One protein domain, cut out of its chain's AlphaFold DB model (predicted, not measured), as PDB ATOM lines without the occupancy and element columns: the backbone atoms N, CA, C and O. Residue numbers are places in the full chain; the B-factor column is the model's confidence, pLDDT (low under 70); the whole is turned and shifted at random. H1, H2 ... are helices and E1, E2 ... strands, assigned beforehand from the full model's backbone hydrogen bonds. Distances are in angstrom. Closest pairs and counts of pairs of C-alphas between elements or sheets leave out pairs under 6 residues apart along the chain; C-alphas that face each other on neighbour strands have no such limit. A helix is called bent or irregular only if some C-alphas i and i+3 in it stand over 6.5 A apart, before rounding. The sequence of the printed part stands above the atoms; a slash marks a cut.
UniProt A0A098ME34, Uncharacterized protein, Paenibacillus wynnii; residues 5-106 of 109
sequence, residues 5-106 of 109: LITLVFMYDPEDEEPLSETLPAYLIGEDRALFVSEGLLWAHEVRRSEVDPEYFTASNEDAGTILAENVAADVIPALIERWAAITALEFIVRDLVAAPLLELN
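Overview. This is residues 5 to 106 of the 109 residues of an uncharacterized protein of Paenibacillus wynnii (UniProt A0A098ME34). A small, strongly twisted six-stranded sheet folds back on itself into a nearly closed barrel; H1 packs on its outside with residues 76 to 81, and the chain then runs out into H2, which sticks out free as an arm. The printed part has 102 residues, with named elements in the order E1 E2 E3 E4 E5 E6 H1 H2, mixed in class. The mixed sheet runs E5 E1 E2 E3 E4 E6. The whole is loose, with a radius of gyration of the C-alphas of 16.4 A, and spans 50 by 29 by 22 A.

Arrangement. E1 (residues 5 to 12) and E2 (20 to 29) form a hairpin, with N 8 and O 24 at 2.9 A. E2 bends by 70 degrees at residue 25 and is the hinge of the folded sheet, one sheet bent back into two leaves. It forms a hairpin with E3 (33 to 38), with N 27 and O 35 at 2.8 A. E3 and E4 (41 to 46) form another, with N 34 and O 45 at 2.8 A; E1 to E4 are a meander, each strand the antiparallel neighbour of the one before. E5 (56 to 60) is parallel to E1, with N 9 and O 57 at 2.8 A. E6 (65 to 69) is antiparallel to E4, with N 44 and O 66 at 2.9 A. E5 and E1 face E3, E4 and E6; the closest C-alphas of E4 and E5, those of Glu 46 and Ala 59, are 6.6 A apart. H1 (76 to 86) is on the sheet, over E2 and E3, at a height of 10.2 A; its closest C-alpha pair with E3 is Ile 77 and Leu 35, 7.1 A. H2 (89 to 104) is not on the sheet and is apart from H1. Every O i to N i+4 pair is within hydrogen-bond range in H1, and 10 of 12 in H2.

Along the chain. E1 begins at C-alpha 5 (-43.374, -29.215, -27.919). E2 is 24.8 A long and H2 22.4 A, ending at C-alpha 104 (-32.124, -58.920, -9.441).

Size, cuts and confidence. The C-alphas of Val 52 and Asn 106, the two farthest apart, are 53.6 A apart. The printed part has no cut, and no link is long. Confidence is under 70 in residues 14 to 19 and 89 to 106.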
ATOM      1  N   LEU A   5     -43.217 -30.166 -29.020       92.94
ATOM      2  CA  LEU A   5     -43.374 -29.215 -27.919       92.94
ATOM      3  C   LEU A   5     -44.761 -28.559 -28.009       92.94
ATOM      4  O   LEU A   5     -45.154 -28.069 -29.071       92.94
ATOM      5  N   ILE A   6     -45.484 -28.570 -26.899       94.19
ATOM      6  CA  ILE A   6     -46.825 -28.017 -26.736       94.19
ATOM      7  C   ILE A   6     -46.891 -27.193 -25.447       94.19
ATOM      8  O   ILE A   6     -46.069 -27.360 -24.540       94.19
ATOM      9  N   THR A   7     -47.893 -26.324 -25.362       95.25
ATOM     10  CA  THR A   7     -48.247 -25.632 -24.124       95.25
ATOM     11  C   THR A   7     -49.375 -26.396 -23.445       95.25
ATOM     12  O   THR A   7     -50.450 -26.564 -24.024       95.25
ATOM     13  N   LEU A   8     -49.111 -26.882 -22.233       94.75
ATOM     14  CA  LEU A   8     -50.061 -27.631 -21.421       94.75
ATOM     15  C   LEU A   8     -50.610 -26.736 -20.314       94.75
ATOM     16  O   LEU A   8     -49.840 -26.128 -19.577       94.75
ATOM     17  N   VAL A   9     -51.930 -26.690 -20.178       93.94
ATOM     18  CA  VAL A   9     -52.619 -26.156 -19.006       93.94
ATOM     19  C   VAL A   9     -53.013 -27.346 -18.139       93.94
ATOM     20  O   VAL A   9     -53.894 -28.123 -18.509       93.94
ATOM     21  N   PHE A  10     -52.321 -27.522 -17.018       91.25
ATOM     22  CA  PHE A  10     -52.609 -28.581 -16.063       91.25
ATOM     23  C   PHE A  10     -53.556 -28.052 -14.986       91.25
ATOM     24  O   PHE A  10     -53.292 -27.006 -14.393       91.25
ATOM     25  N   MET A  11     -54.671 -28.744 -14.774       89.44
ATOM     26  CA  MET A  11     -55.692 -28.394 -13.789       89.44
ATOM     27  C   MET A  11     -55.553 -29.307 -12.572       89.44
ATOM     28  O   MET A  11     -55.762 -30.518 -12.662       89.44
ATOM     29  N   TYR A  12     -55.213 -28.713 -11.434       84.56
ATOM     30  CA  TYR A  12     -55.216 -29.393 -10.150       84.56
ATOM     31  C   TYR A  12     -56.650 -29.426  -9.626       84.56
ATOM     32  O   TYR A  12     -57.332 -28.400  -9.635       84.56
ATOM     33  N   ASP A  13     -57.100 -30.599  -9.188       74.25
ATOM     34  CA  ASP A  13     -58.396 -30.736  -8.522       74.25
ATOM     35  C   ASP A  13     -58.305 -30.115  -7.119       74.25
ATOM     36  O   ASP A  13     -57.489 -30.572  -6.308       74.25
ATOM     37  N   PRO A  14     -59.052 -29.040  -6.824       63.94
ATOM     38  CA  PRO A  14     -59.072 -28.480  -5.490       63.94
ATOM     39  C   PRO A  14     -60.063 -29.276  -4.637       63.94
ATOM     40  O   PRO A  14     -61.263 -29.283  -4.894       63.94
ATOM     41  N   GLU A  15     -59.585 -29.899  -3.559       64.19
ATOM     42  CA  GLU A  15     -60.474 -30.643  -2.657       64.19
ATOM     43  C   GLU A  15     -61.541 -29.748  -1.977       64.19
ATOM     44  O   GLU A  15     -62.501 -30.307  -1.464       64.19
ATOM     45  N   ASP A  16     -61.421 -28.402  -1.992       55.22
ATOM     46  CA  ASP A  16     -62.432 -27.445  -1.473       55.22
ATOM     47  C   ASP A  16     -62.193 -25.939  -1.858       55.22
ATOM     48  O   ASP A  16     -62.726 -25.032  -1.215       55.22
ATOM     49  N   GLU A  17     -61.403 -25.619  -2.900       58.44
ATOM     50  CA  GLU A  17     -61.044 -24.232  -3.317       58.44
ATOM     51  C   GLU A  17     -61.282 -23.957  -4.824       58.44
ATOM     52  O   GLU A  17     -61.765 -24.819  -5.551       58.44
ATOM     53  N   GLU A  18     -61.008 -22.736  -5.316       62.81
ATOM     54  CA  GLU A  18     -61.020 -22.462  -6.766       62.81
ATOM     55  C   GLU A  18     -59.991 -23.357  -7.489       62.81
ATOM     56  O   GLU A  18     -58.900 -23.575  -6.955       62.81
ATOM     57  N   PRO A  19     -60.298 -23.873  -8.698       65.62
ATOM     58  CA  PRO A  19     -59.386 -24.746  -9.431       65.62
ATOM     59  C   PRO A  19     -58.062 -24.042  -9.697       65.62
ATOM     60  O   PRO A  19     -57.996 -23.021 -10.387       65.62
ATOM     61  N   LEU A  20     -56.995 -24.615  -9.144       82.62
ATOM     62  CA  LEU A  20     -55.635 -24.180  -9.401       82.62
ATOM     63  C   LEU A  20     -55.216 -24.725 -10.763       82.62
ATOM     64  O   LEU A  20     -55.359 -25.910 -11.054       82.62
ATOM     65  N   SER A  21     -54.684 -23.853 -11.611       88.12
ATOM     66  CA  SER A  21     -54.148 -24.251 -12.908       88.12
ATOM     67  C   SER A  21     -52.743 -23.719 -13.089       88.12
ATOM     68  O   SER A  21     -52.453 -22.584 -12.704       88.12
ATOM     69  N   GLU A  22     -51.903 -24.493 -13.756       90.75
ATOM     70  CA  GLU A  22     -50.546 -24.099 -14.105       90.75
ATOM     71  C   GLU A  22     -50.310 -24.313 -15.601       90.75
ATOM     72  O   GLU A  22     -50.815 -25.259 -16.204       90.75
ATOM     73  N   THR A  23     -49.568 -23.399 -16.227       92.88
ATOM     74  CA  THR A  23     -49.193 -23.509 -17.641       92.88
ATOM     75  C   THR A  23     -47.742 -23.952 -17.756       92.88
ATOM     76  O   THR A  23     -46.840 -23.225 -17.341       92.88
ATOM     77  N   LEU A  24     -47.518 -25.125 -18.346       93.38
ATOM     78  CA  LEU A  24     -46.219 -25.794 -18.427       93.38
ATOM     79  C   LEU A  24     -45.821 -26.049 -19.889       93.38
ATOM     80  O   LEU A  24     -46.685 -26.297 -20.740       93.38
ATOM     81  N   PRO A  25     -44.516 -26.088 -20.200       94.25
ATOM     82  CA  PRO A  25     -44.046 -26.748 -21.408       94.25
ATOM     83  C   PRO A  25     -44.221 -28.269 -21.282       94.25
ATOM     84  O   PRO A  25     -43.821 -28.872 -20.287       94.25
ATOM     85  N   ALA A  26     -44.769 -28.902 -22.319       94.75
ATOM     86  CA  ALA A  26     -44.910 -30.353 -22.394       94.75
ATOM     87  C   ALA A  26     -44.540 -30.875 -23.789       94.75
ATOM     88  O   ALA A  26     -44.543 -30.137 -24.772       94.75
ATOM     89  N   TYR A  27     -44.229 -32.161 -23.893       94.81
ATOM     90  CA  TYR A  27     -43.903 -32.823 -25.152       94.81
ATOM     91  C   TYR A  27     -44.971 -33.852 -25.478       94.81
ATOM     92  O   TYR A  27     -45.071 -34.866 -24.795       94.81
ATOM     93  N   LEU A  28     -45.749 -33.610 -26.531       93.00
ATOM     94  CA  LEU A  28     -46.749 -34.550 -27.024       93.00
ATOM     95  C   LEU A  28     -46.054 -35.808 -27.563       93.00
ATOM     96  O   LEU A  28     -45.211 -35.718 -28.462       93.00
ATOM     97  N   ILE A  29     -46.422 -36.963 -27.017       87.44
ATOM     98  CA  ILE A  29     -45.963 -38.300 -27.382       87.44
ATOM     99  C   ILE A  29     -47.173 -39.097 -27.875       87.44
ATOM    100  O   ILE A  29     -48.024 -39.504 -27.092       87.44
ATOM    101  N   GLY A  30     -47.236 -39.353 -29.180       83.56
ATOM    102  CA  GLY A  30     -48.410 -39.985 -29.786       83.56
ATOM    103  C   GLY A  30     -49.528 -38.974 -30.046       83.56
ATOM    104  O   GLY A  30     -49.245 -37.830 -30.401       83.56
ATOM    105  N   GLU A  31     -50.781 -39.413 -29.932       84.56
ATOM    106  CA  GLU A  31     -51.958 -38.598 -30.276       84.56
ATOM    107  C   GLU A  31     -52.577 -37.887 -29.065       84.56
ATOM    108  O   GLU A  31     -53.132 -36.801 -29.218       84.56
ATOM    109  N   ASP A  32     -52.448 -38.469 -27.873       89.88
ATOM    110  CA  ASP A  32     -53.241 -38.117 -26.691       89.88
ATOM    111  C   ASP A  32     -52.437 -38.117 -25.384       89.88
ATOM    112  O   ASP A  32     -53.016 -37.999 -24.311       89.88
ATOM    113  N   ARG A  33     -51.105 -38.246 -25.433       92.25
ATOM    114  CA  ARG A  33     -50.257 -38.238 -24.233       92.25
ATOM    115  C   ARG A  33     -49.172 -37.190 -24.314       92.25
ATOM    116  O   ARG A  33     -48.630 -36.939 -25.385       92.25
ATOM    117  N   ALA A  34     -48.800 -36.617 -23.179       94.50
ATOM    118  CA  ALA A  34     -47.669 -35.710 -23.089       94.50
ATOM    119  C   ALA A  34     -46.738 -36.051 -21.927       94.50
ATOM    120  O   ALA A  34     -47.164 -36.551 -20.885       94.50
ATOM    121  N   LEU A  35     -45.457 -35.744 -22.128       94.50
ATOM    122  CA  LEU A  35     -44.447 -35.721 -21.082       94.50
ATOM    123  C   LEU A  35     -44.246 -34.297 -20.587       94.50
ATOM    124  O   LEU A  35     -44.032 -33.392 -21.395       94.50
ATOM    125  N   PHE A  36     -44.241 -34.104 -19.278       94.81
ATOM    126  CA  PHE A  36     -43.901 -32.829 -18.656       94.81
ATOM    127  C   PHE A  36     -43.321 -33.059 -17.266       94.81
ATOM    128  O   PHE A  36     -43.446 -34.146 -16.703       94.81
ATOM    129  N   VAL A  37     -42.669 -32.032 -16.726       92.69
ATOM    130  CA  VAL A  37     -42.235 -32.023 -15.331       92.69
ATOM    131  C   VAL A  37     -43.083 -31.020 -14.570       92.69
ATOM    132  O   VAL A  37     -43.151 -29.860 -14.969       92.69
ATOM    133  N   SER A  38     -43.695 -31.470 -13.479       90.12
ATOM    134  CA  SER A  38     -44.329 -30.611 -12.476       90.12
ATOM    135  C   SER A  38     -43.873 -31.071 -11.095       90.12
ATOM    136  O   SER A  38     -43.737 -32.272 -10.866       90.12
ATOM    137  N   GLU A  39     -43.535 -30.125 -10.218       88.56
ATOM    138  CA  GLU A  39     -43.045 -30.391  -8.854       88.56
ATOM    139  C   GLU A  39     -41.854 -31.374  -8.778       88.56
ATOM    140  O   GLU A  39     -41.677 -32.116  -7.816       88.56
ATOM    141  N   GLY A  40     -41.004 -31.396  -9.814       88.19
ATOM    142  CA  GLY A  40     -39.860 -32.312  -9.905       88.19
ATOM    143  C   GLY A  40     -40.223 -33.752 -10.286       88.19
ATOM    144  O   GLY A  40     -39.344 -34.614 -10.314       88.19
ATOM    145  N   LEU A  41     -41.487 -34.026 -10.606       90.19
ATOM    146  CA  LEU A  41     -41.981 -35.323 -11.060       90.19
ATOM    147  C   LEU A  41     -42.076 -35.348 -12.586       90.19
ATOM    148  O   LEU A  41     -42.643 -34.436 -13.188       90.19
ATOM    149  N   LEU A  42     -41.547 -36.398 -13.217       92.75
ATOM    150  CA  LEU A  42     -41.724 -36.650 -14.647       92.75
ATOM    151  C   LEU A  42     -43.046 -37.370 -14.877       92.75
ATOM    152  O   LEU A  42     -43.168 -38.559 -14.577       92.75
ATOM    153  N   TRP A  43     -43.997 -36.678 -15.482       93.94
ATOM    154  CA  TRP A  43     -45.303 -37.223 -15.815       93.94
ATOM    155  C   TRP A  43     -45.341 -37.740 -17.247       93.94
ATOM    156  O   TRP A  43     -44.791 -37.117 -18.154       93.94
ATOM    157  N   ALA A  44     -46.043 -38.853 -17.451       93.00
ATOM    158  CA  ALA A  44     -46.648 -39.239 -18.717       93.00
ATOM    159  C   ALA A  44     -48.164 -39.227 -18.531       93.00
ATOM    160  O   ALA A  44     -48.711 -40.089 -17.842       93.00
ATOM    161  N   HIS A  45     -48.831 -38.242 -19.123       94.44
ATOM    162  CA  HIS A  45     -50.233 -37.947 -18.840       94.44
ATOM    163  C   HIS A  45     -51.069 -37.930 -20.108       94.44
ATOM    164  O   HIS A  45     -50.591 -37.459 -21.141       94.44
ATOM    165  N   GLU A  46     -52.306 -38.411 -20.030       94.31
ATOM    166  CA  GLU A  46     -53.304 -38.129 -21.059       94.31
ATOM    167  C   GLU A  46     -53.546 -36.616 -21.136       94.31
ATOM    168  O   GLU A  46     -53.628 -35.938 -20.110       94.31
ATOM    169  N   VAL A  47     -53.608 -36.091 -22.357       94.56
ATOM    170  CA  VAL A  47     -53.869 -34.686 -22.659       94.56
ATOM    171  C   VAL A  47     -54.927 -34.581 -23.747       94.56
ATOM    172  O   VAL A  47     -54.974 -35.380 -24.683       94.56
ATOM    173  N   ARG A  48     -55.741 -33.531 -23.680       93.38
ATOM    174  CA  ARG A  48     -56.719 -33.195 -24.720       93.38
ATOM    175  C   ARG A  48     -56.366 -31.866 -25.349       93.38
ATOM    176  O   ARG A  48     -55.900 -30.952 -24.677       93.38
ATOM    177  N   ARG A  49     -56.581 -31.746 -26.654       93.06
ATOM    178  CA  ARG A  49     -56.453 -30.455 -27.330       93.06
ATOM    179  C   ARG A  49     -57.628 -29.570 -26.920       93.06
ATOM    180  O   ARG A  49     -58.766 -30.031 -26.961       93.06
ATOM    181  N   SER A  50     -57.361 -28.321 -26.553       89.25
ATOM    182  CA  SER A  50     -58.420 -27.380 -26.189       89.25
ATOM    183  C   SER A  50     -59.335 -27.094 -27.387       89.25
ATOM    184  O   SER A  50     -58.875 -26.881 -28.511       89.25
ATOM    185  N   GLU A  51     -60.648 -27.099 -27.138       86.06
ATOM    186  CA  GLU A  51     -61.671 -26.766 -28.138       86.06
ATOM    187  C   GLU A  51     -61.783 -25.254 -28.370       86.06
ATOM    188  O   GLU A  51     -62.193 -24.814 -29.444       86.06
ATOM    189  N   VAL A  52     -61.419 -24.460 -27.359       87.69
ATOM    190  CA  VAL A  52     -61.504 -22.994 -27.383       87.69
ATOM    191  C   VAL A  52     -60.270 -22.392 -28.043       87.69
ATOM    192  O   VAL A  52     -60.390 -21.459 -28.834       87.69
ATOM    193  N   ASP A  53     -59.096 -22.948 -27.741       86.94
ATOM    194  CA  ASP A  53     -57.829 -22.517 -28.318       86.94
ATOM    195  C   ASP A  53     -56.991 -23.732 -28.757       86.94
ATOM    196  O   ASP A  53     -56.343 -24.380 -27.931       86.94
ATOM    197  N   PRO A  54     -56.963 -24.045 -30.067       85.44
ATOM    198  CA  PRO A  54     -56.257 -25.205 -30.595       85.44
ATOM    199  C   PRO A  54     -54.731 -25.163 -30.429       85.44
ATOM    200  O   PRO A  54     -54.072 -26.134 -30.828       85.44
ATOM    201  N   GLU A  55     -54.148 -24.067 -29.941       86.50
ATOM    202  CA  GLU A  55     -52.720 -23.983 -29.620       86.50
ATOM    203  C   GLU A  55     -52.381 -24.639 -28.275       86.50
ATOM    204  O   GLU A  55     -51.234 -25.042 -28.064       86.50
ATOM    205  N   TYR A  56     -53.381 -24.835 -27.411       91.00
ATOM    206  CA  TYR A  56     -53.209 -25.374 -26.068       91.00
ATOM    207  C   TYR A  56     -53.700 -26.812 -25.939       91.00
ATOM    208  O   TYR A  56     -54.611 -27.279 -26.633       91.00
ATOM    209  N   PHE A  57     -53.095 -27.501 -24.981       94.56
ATOM    210  CA  PHE A  57     -53.551 -28.785 -24.480       94.56
ATOM    211  C   PHE A  57     -53.919 -28.652 -23.009       94.56
ATOM    212  O   PHE A  57     -53.371 -27.806 -22.304       94.56
ATOM    213  N   THR A  58     -54.835 -29.491 -22.548       93.19
ATOM    214  CA  THR A  58     -55.301 -29.539 -21.165       93.19
ATOM    215  C   THR A  58     -55.148 -30.946 -20.608       93.19
ATOM    216  O   THR A  58     -55.379 -31.916 -21.332       93.19
ATOM    217  N   ALA A  59     -54.810 -31.045 -19.329       92.00
ATOM    218  CA  ALA A  59     -54.894 -32.272 -18.542       92.00
ATOM    219  C   ALA A  59     -55.356 -31.929 -17.127       92.00
ATOM    220  O   ALA A  59     -55.143 -30.802 -16.671       92.00
ATOM    221  N   SER A  60     -55.970 -32.884 -16.441       87.75
ATOM    222  CA  SER A  60     -56.315 -32.760 -15.026       87.75
ATOM    223  C   SER A  60     -55.849 -33.968 -14.223       87.75
ATOM    224  O   SER A  60     -55.548 -35.016 -14.788       87.75
ATOM    225  N   ASN A  61     -55.860 -33.845 -12.895       81.38
ATOM    226  CA  ASN A  61     -55.621 -34.971 -11.983       81.38
ATOM    227  C   ASN A  61     -56.583 -36.160 -12.186       81.38
ATOM    228  O   ASN A  61     -56.274 -37.269 -11.758       81.38
ATOM    229  N   GLU A  62     -57.748 -35.941 -12.801       82.06
ATOM    230  CA  GLU A  62     -58.720 -37.002 -13.091       82.06
ATOM    231  C   GLU A  62     -58.351 -37.817 -14.340       82.06
ATOM    232  O   GLU A  62     -58.810 -38.953 -14.497       82.06
ATOM    233  N   ASP A  63     -57.543 -37.250 -15.242       84.56
ATOM    234  CA  ASP A  63     -57.109 -37.939 -16.452       84.56
ATOM    235  C   ASP A  63     -56.031 -38.995 -16.125       84.56
ATOM    236  O   ASP A  63     -55.360 -38.970 -15.092       84.56
ATOM    237  N   ALA A  64     -55.836 -39.966 -17.021       80.62
ATOM    238  CA  ALA A  64     -54.896 -41.054 -16.772       80.62
ATOM    239  C   ALA A  64     -53.430 -40.569 -16.804       80.62
ATOM    240  O   ALA A  64     -52.871 -40.298 -17.873       80.62
ATOM    241  N   GLY A  65     -52.781 -40.545 -15.638       87.38
ATOM    242  CA  GLY A  65     -51.378 -40.165 -15.463       87.38
ATOM    243  C   GLY A  65     -50.497 -41.282 -14.899       87.38
ATOM    244  O   GLY A  65     -50.944 -42.167 -14.172       87.38
ATOM    245  N   THR A  66     -49.208 -41.268 -15.235       89.81
ATOM    246  CA  THR A  66     -48.187 -42.098 -14.580       89.81
ATOM    247  C   THR A  66     -46.936 -41.270 -14.324       89.81
ATOM    248  O   THR A  66     -46.439 -40.593 -15.225       89.81
ATOM    249  N   ILE A  67     -46.410 -41.362 -13.105       89.25
ATOM    250  CA  ILE A  67     -45.107 -40.803 -12.745       89.25
ATOM    251  C   ILE A  67     -44.033 -41.789 -13.204       89.25
ATOM    252  O   ILE A  67     -44.030 -42.953 -12.808       89.25
ATOM    253  N   LEU A  68     -43.131 -41.327 -14.064       88.44
ATOM    254  CA  LEU A  68     -42.032 -42.131 -14.599       88.44
ATOM    255  C   LEU A  68     -40.750 -41.994 -13.772       88.44
ATOM    256  O   LEU A  68     -39.923 -42.906 -13.766       88.44
ATOM    257  N   ALA A  69     -40.555 -40.842 -13.131       90.00
ATOM    258  CA  ALA A  69     -39.377 -40.524 -12.332       90.00
ATOM    259  C   ALA A  69     -39.657 -39.347 -11.390       90.00
ATOM    260  O   ALA A  69     -40.555 -38.543 -11.637       90.00
ATOM    261  N   GLU A  70     -38.832 -39.217 -10.357       92.06
ATOM    262  CA  GLU A  70     -38.878 -38.137  -9.369       92.06
ATOM    263  C   GLU A  70     -37.543 -37.382  -9.341       92.06
ATOM    264  O   GLU A  70     -36.512 -37.911  -9.763       92.06
ATOM    265  N   ASN A  71     -37.548 -36.166  -8.789       91.12
ATOM    266  CA  ASN A  71     -36.383 -35.283  -8.668       91.12
ATOM    267  C   ASN A  71     -35.701 -34.963 -10.010       91.12
ATOM    268  O   ASN A  71     -34.473 -34.923 -10.109       91.12
ATOM    269  N   VAL A  72     -36.501 -34.733 -11.051       90.00
ATOM    270  CA  VAL A  72     -36.026 -34.393 -12.397       90.00
ATOM    271  C   VAL A  72     -36.299 -32.934 -12.761       90.00
ATOM    272  O   VAL A  72     -37.245 -32.318 -12.274       90.00
ATOM    273  N   ALA A  73     -35.485 -32.387 -13.661       89.25
ATOM    274  CA  ALA A  73     -35.711 -31.090 -14.290       89.25
ATOM    275  C   ALA A  73     -36.301 -31.262 -15.702       89.25
ATOM    276  O   ALA A  73     -36.095 -32.285 -16.355       89.25
ATOM    277  N   ALA A  74     -37.054 -30.266 -16.179       84.44
ATOM    278  CA  ALA A  74     -37.798 -30.345 -17.443       84.44
ATOM    279  C   ALA A  74     -36.912 -30.520 -18.695       84.44
ATOM    280  O   ALA A  74     -37.356 -31.069 -19.704       84.44
ATOM    281  N   ASP A  75     -35.651 -30.093 -18.633       87.56
ATOM    282  CA  ASP A  75     -34.657 -30.227 -19.704       87.56
ATOM    283  C   ASP A  75     -34.232 -31.683 -19.971       87.56
ATOM    284  O   ASP A  75     -33.635 -31.968 -21.011       87.56
ATOM    285  N   VAL A  76     -34.600 -32.626 -19.095       87.19
ATOM    286  CA  VAL A  76     -34.383 -34.063 -19.318       87.19
ATOM    287  C   VAL A  76     -35.243 -34.619 -20.457       87.19
ATOM    288  O   VAL A  76     -34.857 -35.599 -21.101       87.19
ATOM    289  N   ILE A  77     -36.411 -34.018 -20.722       89.12
ATOM    290  CA  ILE A  77     -37.418 -34.597 -21.620       89.12
ATOM    291  C   ILE A  77     -36.911 -34.693 -23.072       89.12
ATOM    292  O   ILE A  77     -37.015 -35.783 -23.644       89.12
ATOM    293  N   PRO A  78     -36.307 -33.648 -23.681       88.81
ATOM    294  CA  PRO A  78     -35.705 -33.760 -25.012       88.81
ATOM    295  C   PRO A  78     -34.689 -34.899 -25.128       88.81
ATOM    296  O   PRO A  78     -34.785 -35.718 -26.041       88.81
ATOM    297  N   ALA A  79     -33.761 -34.996 -24.172       85.44
ATOM    298  CA  ALA A  79     -32.729 -36.029 -24.172       85.44
ATOM    299  C   ALA A  79     -33.329 -37.439 -24.032       85.44
ATOM    300  O   ALA A  79     -32.863 -38.390 -24.664       85.44
ATOM    301  N   LEU A  80     -34.388 -37.580 -23.230       85.38
ATOM    302  CA  LEU A  80     -35.118 -38.834 -23.071       85.38
ATOM    303  C   LEU A  80     -35.805 -39.258 -24.375       85.38
ATOM    304  O   LEU A  80     -35.681 -40.413 -24.783       85.38
ATOM    305  N   ILE A  81     -36.477 -38.324 -25.051       84.31
ATOM    306  CA  ILE A  81     -37.139 -38.562 -26.339       84.31
ATOM    307  C   ILE A  81     -36.123 -38.972 -27.404       84.31
ATOM    308  O   ILE A  81     -36.363 -39.947 -28.116       84.31
ATOM    309  N   GLU A  82     -34.999 -38.260 -27.515       82.62
ATOM    310  CA  GLU A  82     -33.929 -38.598 -28.459       82.62
ATOM    311  C   GLU A  82     -33.392 -40.004 -28.200       82.62
ATOM    312  O   GLU A  82     -33.283 -40.819 -29.120       82.62
ATOM    313  N   ARG A  83     -33.133 -40.324 -26.929       80.00
ATOM    314  CA  ARG A  83     -32.661 -41.647 -26.526       80.00
ATOM    315  C   ARG A  83     -33.676 -42.739 -26.857       80.00
ATOM    316  O   ARG A  83     -33.282 -43.774 -27.379       80.00
ATOM    317  N   TRP A  84     -34.963 -42.534 -26.586       79.69
ATOM    318  CA  TRP A  84     -36.008 -43.503 -26.932       79.69
ATOM    319  C   TRP A  84     -36.207 -43.649 -28.438       79.69
ATOM    320  O   TRP A  84     -36.410 -44.761 -28.912       79.69
ATOM    321  N   ALA A  85     -36.113 -42.560 -29.199       76.81
ATOM    322  CA  ALA A  85     -36.203 -42.606 -30.654       76.81
ATOM    323  C   ALA A  85     -35.022 -43.356 -31.291       76.81
ATOM    324  O   ALA A  85     -35.188 -43.945 -32.359       76.81
ATOM    325  N   ALA A  86     -33.854 -43.330 -30.645       72.62
ATOM    326  CA  ALA A  86     -32.656 -44.046 -31.071       72.62
ATOM    327  C   ALA A  86     -32.631 -45.522 -30.636       72.62
ATOM    328  O   ALA A  86     -31.873 -46.300 -31.210       72.62
ATOM    329  N   ILE A  87     -33.445 -45.913 -29.650       75.12
ATOM    330  CA  ILE A  87     -33.546 -47.300 -29.192       75.12
ATOM    331  C   ILE A  87     -34.383 -48.098 -30.191       75.12
ATOM    332  O   ILE A  87     -35.558 -47.819 -30.440       75.12
ATOM    333  N   THR A  88     -33.786 -49.146 -30.742       71.56
ATOM    334  CA  THR A  88     -34.526 -50.153 -31.498       71.56
ATOM    335  C   THR A  88     -35.397 -50.983 -30.553       71.56
ATOM    336  O   THR A  88     -35.045 -51.226 -29.398       71.56
ATOM    337  N   ALA A  89     -36.527 -51.495 -31.050       64.31
ATOM    338  CA  ALA A  89     -37.379 -52.398 -30.270       64.31
ATOM    339  C   ALA A  89     -36.602 -53.615 -29.722       64.31
ATOM    340  O   ALA A  89     -36.891 -54.092 -28.630       64.31
ATOM    341  N   LEU A  90     -35.578 -54.084 -30.449       61.16
ATOM    342  CA  LEU A  90     -34.704 -55.171 -30.009       61.16
ATOM    343  C   LEU A  90     -33.823 -54.768 -28.818       61.16
ATOM    344  O   LEU A  90     -33.716 -55.535 -27.870       61.16
ATOM    345  N   GLU A  91     -33.220 -53.579 -28.832       67.38
ATOM    346  CA  GLU A  91     -32.427 -53.076 -27.698       67.38
ATOM    347  C   GLU A  91     -33.283 -52.868 -26.447       67.38
ATOM    348  O   GLU A  91     -32.825 -53.151 -25.342       67.38
ATOM    349  N   PHE A  92     -34.534 -52.428 -26.617       63.84
ATOM    350  CA  PHE A  92     -35.492 -52.334 -25.517       63.84
ATOM    351  C   PHE A  92     -35.766 -53.712 -24.905       63.84
ATOM    352  O   PHE A  92     -35.560 -53.907 -23.711       63.84
ATOM    353  N   ILE A  93     -36.144 -54.687 -25.740       58.94
ATOM    354  CA  ILE A  93     -36.418 -56.071 -25.332       58.94
ATOM    355  C   ILE A  93     -35.194 -56.691 -24.650       58.94
ATOM    356  O   ILE A  93     -35.337 -57.284 -23.591       58.94
ATOM    357  N   VAL A  94     -33.991 -56.551 -25.214       65.69
ATOM    358  CA  VAL A  94     -32.769 -57.119 -24.624       65.69
ATOM    359  C   VAL A  94     -32.455 -56.470 -23.279       65.69
ATOM    360  O   VAL A  94     -32.135 -57.178 -22.328       65.69
ATOM    361  N   ARG A  95     -32.578 -55.145 -23.154       62.66
ATOM    362  CA  ARG A  95     -32.342 -54.465 -21.878       62.66
ATOM    363  C   ARG A  95     -33.351 -54.899 -20.810       62.66
ATOM    364  O   ARG A  95     -32.933 -55.179 -19.695       62.66
ATOM    365  N   ASP A  96     -34.633 -55.008 -21.142       56.41
ATOM    366  CA  ASP A  96     -35.665 -55.382 -20.165       56.41
ATOM    367  C   ASP A  96     -35.655 -56.883 -19.831       56.41
ATOM    368  O   ASP A  96     -35.693 -57.253 -18.663       56.41
ATOM    369  N   LEU A  97     -35.535 -57.775 -20.823       52.44
ATOM    370  CA  LEU A  97     -35.557 -59.228 -20.595       52.44
ATOM    371  C   LEU A  97     -34.229 -59.802 -20.097       52.44
ATOM    372  O   LEU A  97     -34.246 -60.825 -19.419       52.44
ATOM    373  N   VAL A  98     -33.087 -59.203 -20.451       54.91
ATOM    374  CA  VAL A  98     -31.767 -59.730 -20.062       54.91
ATOM    375  C   VAL A  98     -31.195 -58.978 -18.862       54.91
ATOM    376  O   VAL A  98     -30.597 -59.620 -18.004       54.91
ATOM    377  N   ALA A  99     -31.394 -57.660 -18.740       51.25
ATOM    378  CA  ALA A  99     -30.820 -56.912 -17.616       51.25
ATOM    379  C   ALA A  99     -31.693 -56.927 -16.352       51.25
ATOM    380  O   ALA A  99     -31.122 -56.894 -15.264       51.25
ATOM    381  N   ALA A 100     -33.028 -57.030 -16.448       49.31
ATOM    382  CA  ALA A 100     -33.871 -57.119 -15.249       49.31
ATOM    383  C   ALA A 100     -33.543 -58.356 -14.381       49.31
ATOM    384  O   ALA A 100     -33.334 -58.184 -13.181       49.31
ATOM    385  N   PRO A 101     -33.340 -59.568 -14.945       49.19
ATOM    386  CA  PRO A 101     -32.914 -60.719 -14.146       49.19
ATOM    387  C   PRO A 101     -31.482 -60.597 -13.602       49.19
ATOM    388  O   PRO A 101     -31.193 -61.107 -12.527       49.19
ATOM    389  N   LEU A 102     -30.561 -59.947 -14.324       47.25
ATOM    390  CA  LEU A 102     -29.157 -59.830 -13.898       47.25
ATOM    391  C   LEU A 102     -28.967 -58.817 -12.757       47.25
ATOM    392  O   LEU A 102     -28.165 -59.061 -11.855       47.25
ATOM    393  N   LEU A 103     -29.744 -57.729 -12.758       48.66
ATOM    394  CA  LEU A 103     -29.814 -56.763 -11.657       48.66
ATOM    395  C   LEU A 103     -30.462 -57.370 -10.404       48.66
ATOM    396  O   LEU A 103     -29.953 -57.165  -9.306       48.66
ATOM    397  N   GLU A 104     -31.522 -58.171 -10.558       49.22
ATOM    398  CA  GLU A 104     -32.124 -58.920  -9.441       49.22
ATOM    399  C   GLU A 104     -31.185 -60.001  -8.867       49.22
ATOM    400  O   GLU A 104     -31.299 -60.365  -7.696       49.22
ATOM    401  N   LEU A 105     -30.225 -60.487  -9.662       52.06
ATOM    402  CA  LEU A 105     -29.226 -61.485  -9.263       52.06
ATOM    403  C   LEU A 105     -27.878 -60.886  -8.821       52.06
ATOM    404  O   LEU A 105     -26.982 -61.645  -8.448       52.06
ATOM    405  N   ASN A 106     -27.735 -59.555  -8.803       48.66
ATOM    406  CA  ASN A 106     -26.533 -58.846  -8.348       48.66
ATOM    407  C   ASN A 106     -25.244 -59.235  -9.112       48.66
ATOM    408  O   ASN A 106     -24.156 -59.296  -8.534       48.66
TER     409      ASN A 106